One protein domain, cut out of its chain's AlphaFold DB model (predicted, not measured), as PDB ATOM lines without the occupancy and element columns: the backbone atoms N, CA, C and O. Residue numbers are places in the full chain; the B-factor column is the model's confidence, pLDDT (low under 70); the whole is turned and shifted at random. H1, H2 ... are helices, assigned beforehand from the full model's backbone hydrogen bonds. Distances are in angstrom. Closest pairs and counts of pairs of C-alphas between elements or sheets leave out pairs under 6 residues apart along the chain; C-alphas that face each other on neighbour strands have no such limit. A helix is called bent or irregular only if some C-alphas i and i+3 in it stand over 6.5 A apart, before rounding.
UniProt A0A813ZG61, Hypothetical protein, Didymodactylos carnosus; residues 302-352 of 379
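This is residues 302 to 352 of the 379 residues of the protein "Hypothetical protein" of Didymodactylos carnosus (UniProt A0A813ZG61). A long bent helix, H1, makes a shallow arch, and after its second arm, H1b, a tight link of 2 residues turns a sharp corner into a shorter helix, H2, which stands about square to H1b. H1b and H2 come near each other just at this corner without clearly touching, and neither the arms of H1 nor H2 touch any helix. The printed part has 51 residues with two named helices, H1 then H2, and no named strand; the class is all helix. The whole is extended, with a radius of gyration of the C-alphas of 19.3 A, and the C-alphas span 53 by 27 by 6 A, an outline that is only just flat.

H1, residues 302 to 335, was assigned as one helix by its hydrogen bonds, but it is bent: C-alphas 322 and 325 are 7.0 A apart. Its arms are H1a, residues 302 to 322, and H1b, residues 325 to 335, and their lines stand at a steep tilt of 44 degrees. H2, residues 338 to 352, is about perpendicular to H1b, at 81 degrees. H1b and H2 are close but not clearly touching; their closest C-alphas, those of Phe 334 and Leu 341, are 7.9 A apart. H1a and H2 are apart. In H1a, H1b and H2 every O i to N i+4 pair is within hydrogen-bond range.

H1a begins with C-alpha 302 at (20.140, -46.348, -3.539) and measures 30.6 A from first to last C-alpha. H1b measures 15.3 A and ends with C-alpha 335 at (-11.956, -38.550, -37.975). H2 measures 21.2 A and ends with C-alpha 352 at (-25.698, -37.086, -19.209).

The two C-alphas farthest apart, those of Ala 302 and Glu 339, are 54.6 A from each other. Residues 302 to 352 stand free. The printed part has no cut, and the link from H1 to H2 is tight, with 2 residues. The mean pLDDT of the printed part is 88.1, and residue 352 is under 70.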
ATOM      1  N   ALA A 302      21.122 -47.333  -3.092       80.62
ATOM      2  CA  ALA A 302      20.140 -46.348  -3.539       80.62
ATOM      3  C   ALA A 302      20.355 -45.945  -5.008       80.62
ATOM      4  O   ALA A 302      19.388 -45.876  -5.770       80.62
ATOM      5  N   LEU A 303      21.609 -45.750  -5.424       89.69
ATOM      6  CA  LEU A 303      21.977 -45.421  -6.801       89.69
ATOM      7  C   LEU A 303      21.579 -46.536  -7.776       89.69
ATOM      8  O   LEU A 303      20.933 -46.262  -8.787       89.69
ATOM      9  N   ARG A 304      21.854 -47.802  -7.437       92.31
ATOM     10  CA  ARG A 304      21.470 -48.953  -8.272       92.31
ATOM     11  C   ARG A 304      19.953 -49.045  -8.461       92.31
ATOM     12  O   ARG A 304      19.488 -49.285  -9.573       92.31
ATOM     13  N   ARG A 305      19.164 -48.790  -7.408       89.19
ATOM     14  CA  ARG A 305      17.692 -48.734  -7.510       89.19
ATOM     15  C   ARG A 305      17.219 -47.594  -8.415       89.19
ATOM     16  O   ARG A 305      16.319 -47.811  -9.223       89.19
ATOM     17  N   ARG A 306      17.840 -46.413  -8.323       89.50
ATOM     18  CA  ARG A 306      17.529 -45.266  -9.196       89.50
ATOM     19  C   ARG A 306      17.850 -45.559 -10.661       89.50
ATOM     20  O   ARG A 306      17.006 -45.299 -11.509       89.50
ATOM     21  N   MET A 307      18.998 -46.170 -10.951       95.62
ATOM     22  CA  MET A 307      19.363 -46.572 -12.315       95.62
ATOM     23  C   MET A 307      18.378 -47.582 -12.911       95.62
ATOM     24  O   MET A 307      17.925 -47.410 -14.038       95.62
ATOM     25  N   VAL A 308      17.984 -48.610 -12.151       96.50
ATOM     26  CA  VAL A 308      16.998 -49.599 -12.625       96.50
ATOM     27  C   VAL A 308      15.632 -48.949 -12.872       96.50
ATOM     28  O   VAL A 308      14.970 -49.264 -13.863       96.50
ATOM     29  N   ALA A 309      15.205 -48.025 -12.007       91.56
ATOM     30  CA  ALA A 309      13.969 -47.271 -12.206       91.56
ATOM     31  C   ALA A 309      14.035 -46.382 -13.462       91.56
ATOM     32  O   ALA A 309      13.100 -46.401 -14.263       91.56
ATOM     33  N   ALA A 310      15.152 -45.680 -13.673       92.44
ATOM     34  CA  ALA A 310      15.386 -44.856 -14.857       92.44
ATOM     35  C   ALA A 310      15.363 -45.692 -16.148       92.44
ATOM     36  O   ALA A 310      14.667 -45.334 -17.098       92.44
ATOM     37  N   GLN A 311      16.015 -46.860 -16.161       94.94
ATOM     38  CA  GLN A 311      16.005 -47.755 -17.322       94.94
ATOM     39  C   GLN A 311      14.594 -48.266 -17.646       94.94
ATOM     40  O   GLN A 311      14.187 -48.322 -18.806       94.94
ATOM     41  N   ARG A 312      13.804 -48.615 -16.621       92.88
ATOM     42  CA  ARG A 312      12.403 -49.024 -16.810       92.88
ATOM     43  C   ARG A 312      11.550 -47.885 -17.365       92.88
ATOM     44  O   ARG A 312      10.697 -48.142 -18.215       92.88
ATOM     45  N   ALA A 313      11.766 -46.652 -16.906       89.44
ATOM     46  CA  ALA A 313      11.071 -45.478 -17.422       89.44
ATOM     47  C   ALA A 313      11.415 -45.220 -18.898       89.44
ATOM     48  O   ALA A 313      10.508 -45.039 -19.709       89.44
ATOM     49  N   LEU A 314      12.696 -45.317 -19.267       94.94
ATOM     50  CA  LEU A 314      13.160 -45.157 -20.646       94.94
ATOM     51  C   LEU A 314      12.567 -46.224 -21.581       94.94
ATOM     52  O   LEU A 314      12.025 -45.894 -22.634       94.94
ATOM     53  N   ASN A 315      12.545 -47.487 -21.151       95.50
ATOM     54  CA  ASN A 315      11.932 -48.568 -21.928       95.50
ATOM     55  C   ASN A 315      10.414 -48.368 -22.114       95.50
ATOM     56  O   ASN A 315       9.862 -48.720 -23.156       95.50
ATOM     57  N   ARG A 316       9.712 -47.801 -21.120       93.12
ATOM     58  CA  ARG A 316       8.289 -47.439 -21.259       93.12
ATOM     59  C   ARG A 316       8.105 -46.310 -22.272       93.12
ATOM     60  O   ARG A 316       7.255 -46.444 -23.147       93.12
ATOM     61  N   ALA A 317       8.926 -45.262 -22.199       89.88
ATOM     62  CA  ALA A 317       8.889 -44.137 -23.134       89.88
ATOM     63  C   ALA A 317       9.130 -44.576 -24.587       89.88
ATOM     64  O   ALA A 317       8.390 -44.185 -25.493       89.88
ATOM     65  N   GLN A 318      10.102 -45.461 -24.814       94.38
ATOM     66  CA  GLN A 318      10.361 -46.041 -26.133       94.38
ATOM     67  C   GLN A 318       9.173 -46.862 -26.650       94.38
ATOM     68  O   GLN A 318       8.765 -46.690 -27.797       94.38
ATOM     69  N   LYS A 319       8.548 -47.692 -25.801       93.69
ATOM     70  CA  LYS A 319       7.324 -48.427 -26.174       93.69
ATOM     71  C   LYS A 319       6.172 -47.484 -26.525       93.69
ATOM     72  O   LYS A 319       5.459 -47.729 -27.498       93.69
ATOM     73  N   THR A 320       6.001 -46.392 -25.776       91.44
ATOM     74  CA  THR A 320       4.966 -45.394 -26.081       91.44
ATOM     75  C   THR A 320       5.237 -44.682 -27.403       91.44
ATOM     76  O   THR A 320       4.323 -44.583 -28.220       91.44
ATOM     77  N   LEU A 321       6.486 -44.286 -27.670       89.44
ATOM     78  CA  LEU A 321       6.891 -43.656 -28.932       89.44
ATOM     79  C   LEU A 321       6.663 -44.593 -30.124       89.44
ATOM     80  O   LEU A 321       6.065 -44.181 -31.115       89.44
ATOM     81  N   ALA A 322       7.022 -45.872 -29.990       91.12
ATOM     82  CA  ALA A 322       6.778 -46.884 -31.016       91.12
ATOM     83  C   ALA A 322       5.278 -47.106 -31.305       91.12
ATOM     84  O   ALA A 322       4.901 -47.473 -32.416       91.12
ATOM     85  N   SER A 323       4.399 -46.859 -30.326       91.56
ATOM     86  CA  SER A 323       2.944 -46.972 -30.500       91.56
ATOM     87  C   SER A 323       2.278 -45.721 -31.097       91.56
ATOM     88  O   SER A 323       1.161 -45.816 -31.614       91.56
ATOM     89  N   MET A 324       2.944 -44.558 -31.081       90.06
ATOM     90  CA  MET A 324       2.351 -43.293 -31.540       90.06
ATOM     91  C   MET A 324       1.868 -43.308 -32.999       90.06
ATOM     92  O   MET A 324       0.790 -42.764 -33.240       90.06
ATOM     93  N   PRO A 325       2.567 -43.921 -33.976       92.88
ATOM     94  CA  PRO A 325       2.070 -43.995 -35.351       92.88
ATOM     95  C   PRO A 325       0.733 -44.740 -35.458       92.88
ATOM     96  O   PRO A 325      -0.174 -44.277 -36.148       92.88
ATOM     97  N   LYS A 326       0.559 -45.836 -34.704       89.75
ATOM     98  CA  LYS A 326      -0.703 -46.598 -34.664       89.75
ATOM     99  C   LYS A 326      -1.837 -45.769 -34.062       89.75
ATOM    100  O   LYS A 326      -2.937 -45.755 -34.606       89.75
ATOM    101  N   ILE A 327      -1.555 -45.026 -32.988       87.69
ATOM    102  CA  ILE A 327      -2.526 -44.121 -32.353       87.69
ATOM    103  C   ILE A 327      -2.914 -42.981 -33.305       87.69
ATOM    104  O   ILE A 327      -4.094 -42.650 -33.412       87.69
ATOM    105  N   LYS A 328      -1.947 -42.394 -34.025       88.81
ATOM    106  CA  LYS A 328      -2.208 -41.357 -35.036       88.81
ATOM    107  C   LYS A 328      -3.092 -41.891 -36.166       88.81
ATOM    108  O   LYS A 328      -4.083 -41.247 -36.497       88.81
ATOM    109  N   LEU A 329      -2.802 -43.088 -36.679       92.12
ATOM    110  CA  LEU A 329      -3.604 -43.735 -37.722       92.12
ATOM    111  C   LEU A 329      -5.022 -44.067 -37.237       92.12
ATOM    112  O   LEU A 329      -5.994 -43.840 -37.951       92.12
ATOM    113  N   GLN A 330      -5.168 -44.557 -36.004       90.19
ATOM    114  CA  GLN A 330      -6.477 -44.843 -35.413       90.19
ATOM    115  C   GLN A 330      -7.304 -43.564 -35.226       90.19
ATOM    116  O   GLN A 330      -8.493 -43.559 -35.537       90.19
ATOM    117  N   ARG A 331      -6.680 -42.463 -34.783       86.00
ATOM    118  CA  ARG A 331      -7.335 -41.148 -34.703       86.00
ATOM    119  C   ARG A 331      -7.756 -40.638 -36.077       86.00
ATOM    120  O   ARG A 331      -8.867 -40.143 -36.211       86.00
ATOM    121  N   GLN A 332      -6.906 -40.790 -37.091       91.00
ATOM    122  CA  GLN A 332      -7.234 -40.385 -38.456       91.00
ATOM    123  C   GLN A 332      -8.413 -41.191 -39.016       91.00
ATOM    124  O   GLN A 332      -9.353 -40.598 -39.536       91.00
ATOM    125  N   LYS A 333      -8.425 -42.519 -38.824       91.06
ATOM    126  CA  LYS A 333      -9.569 -43.376 -39.182       91.06
ATOM    127  C   LYS A 333     -10.854 -42.958 -38.466       91.06
ATOM    128  O   LYS A 333     -11.919 -42.972 -39.067       91.06
ATOM    129  N   PHE A 334     -10.753 -42.559 -37.200       85.69
ATOM    130  CA  PHE A 334     -11.902 -42.088 -36.426       85.69
ATOM    131  C   PHE A 334     -12.440 -40.739 -36.931       85.69
ATOM    132  O   PHE A 334     -13.648 -40.541 -36.977       85.69
ATOM    133  N   LEU A 335     -11.562 -39.830 -37.372       86.31
ATOM    134  CA  LEU A 335     -11.956 -38.550 -37.975       86.31
ATOM    135  C   LEU A 335     -12.596 -38.711 -39.361       86.31
ATOM    136  O   LEU A 335     -13.428 -37.895 -39.739       86.31
ATOM    137  N   GLN A 336     -12.248 -39.769 -40.097       91.00
ATOM    138  CA  GLN A 336     -12.861 -40.093 -41.390       91.00
ATOM    139  C   GLN A 336     -14.280 -40.679 -41.264       91.00
ATOM    140  O   GLN A 336     -14.948 -40.854 -42.278       91.00
ATOM    141  N   GLN A 337     -14.762 -40.968 -40.049       89.81
ATOM    142  CA  GLN A 337     -16.096 -41.522 -39.799       89.81
ATOM    143  C   GLN A 337     -16.979 -40.522 -39.023       89.81
ATOM    144  O   GLN A 337     -17.207 -40.690 -37.824       89.81
ATOM    145  N   PRO A 338     -17.506 -39.468 -39.675       85.38
ATOM    146  CA  PRO A 338     -18.294 -38.436 -38.996       85.38
ATOM    147  C   PRO A 338     -19.597 -38.972 -38.376       85.38
ATOM    148  O   PRO A 338     -20.047 -38.471 -37.344       85.38
ATOM    149  N   GLU A 339     -20.181 -40.030 -38.944       91.38
ATOM    150  CA  GLU A 339     -21.439 -40.602 -38.450       91.38
ATOM    151  C   GLU A 339     -21.284 -41.326 -37.106       91.38
ATOM    152  O   GLU A 339     -22.143 -41.222 -36.225       91.38
ATOM    153  N   THR A 340     -20.153 -42.005 -36.890       82.31
ATOM    154  CA  THR A 340     -19.892 -42.708 -35.625       82.31
ATOM    155  C   THR A 340     -19.677 -41.710 -34.486       82.31
ATOM    156  O   THR A 340     -20.191 -41.908 -33.381       82.31
ATOM    157  N   LEU A 341     -19.020 -40.582 -34.767       80.06
ATOM    158  CA  LEU A 341     -18.868 -39.460 -33.839       80.06
ATOM    159  C   LEU A 341     -20.219 -38.850 -33.442       80.06
ATOM    160  O   LEU A 341     -20.476 -38.649 -32.252       80.06
ATOM    161  N   ALA A 342     -21.113 -38.617 -34.407       84.94
ATOM    162  CA  ALA A 342     -22.456 -38.103 -34.142       84.94
ATOM    163  C   ALA A 342     -23.283 -39.069 -33.267       84.94
ATOM    164  O   ALA A 342     -23.957 -38.649 -32.316       84.94
ATOM    165  N   HIS A 343     -23.174 -40.378 -33.512       87.38
ATOM    166  CA  HIS A 343     -23.836 -41.391 -32.689       87.38
ATOM    167  C   HIS A 343     -23.265 -41.444 -31.257       87.38
ATOM    168  O   HIS A 343     -24.014 -41.598 -30.288       87.38
ATOM    169  N   ILE A 344     -21.953 -41.296 -31.075       84.50
ATOM    170  CA  ILE A 344     -21.327 -41.291 -29.741       84.50
ATOM    171  C   ILE A 344     -21.722 -40.034 -28.955       84.50
ATOM    172  O   ILE A 344     -22.110 -40.129 -27.787       84.50
ATOM    173  N   ILE A 345     -21.694 -38.862 -29.594       85.44
ATOM    174  CA  ILE A 345     -22.077 -37.589 -28.967       85.44
ATOM    175  C   ILE A 345     -23.558 -37.604 -28.567       85.44
ATOM    176  O   ILE A 345     -23.900 -37.199 -27.453       85.44
ATOM    177  N   SER A 346     -24.444 -38.113 -29.428       85.75
ATOM    178  CA  SER A 346     -25.875 -38.220 -29.112       85.75
ATOM    179  C   SER A 346     -26.154 -39.203 -27.969       85.75
ATOM    180  O   SER A 346     -26.957 -38.896 -27.084       85.75
ATOM    181  N   ARG A 347     -25.445 -40.341 -27.914       84.94
ATOM    182  CA  ARG A 347     -25.556 -41.319 -26.817       84.94
ATOM    183  C   ARG A 347     -25.067 -40.732 -25.483       84.94
ATOM    184  O   ARG A 347     -25.750 -40.867 -24.470       84.94
ATOM    185  N   ASN A 348     -23.959 -39.989 -25.486       79.50
ATOM    186  CA  ASN A 348     -23.439 -39.325 -24.285       79.50
ATOM    187  C   ASN A 348     -24.337 -38.175 -23.801       79.50
ATOM    188  O   ASN A 348     -24.508 -38.007 -22.594       79.50
ATOM    189  N   ARG A 349     -24.976 -37.424 -24.710       79.94
ATOM    190  CA  ARG A 349     -25.988 -36.416 -24.342       79.94
ATOM    191  C   ARG A 349     -27.217 -37.042 -23.679       79.94
ATOM    192  O   ARG A 349     -27.689 -36.511 -22.677       79.94
ATOM    193  N   LYS A 350     -27.701 -38.181 -24.189       76.12
ATOM    194  CA  LYS A 350     -28.825 -38.916 -23.579       76.12
ATOM    195  C   LYS A 350     -28.472 -39.438 -22.182       76.12
ATOM    196  O   LYS A 350     -29.271 -39.286 -21.264       76.12
ATOM    197  N   ASN A 351     -27.258 -39.947 -21.989       70.88
ATOM    198  CA  ASN A 351     -26.826 -40.480 -20.693       70.88
ATOM    199  C   ASN A 351     -26.505 -39.381 -19.662       70.88
ATOM    200  O   ASN A 351     -26.807 -39.543 -18.482       70.88
ATOM    201  N   GLY A 352     -25.963 -38.235 -20.088       63.19
ATOM    202  CA  GLY A 352     -25.698 -37.086 -19.209       63.19
ATOM    203  C   GLY A 352     -26.956 -36.343 -18.734       63.19
ATOM    204  O   GLY A 352     -26.909 -35.631 -17.733       63.19
TER     205      GLY A 352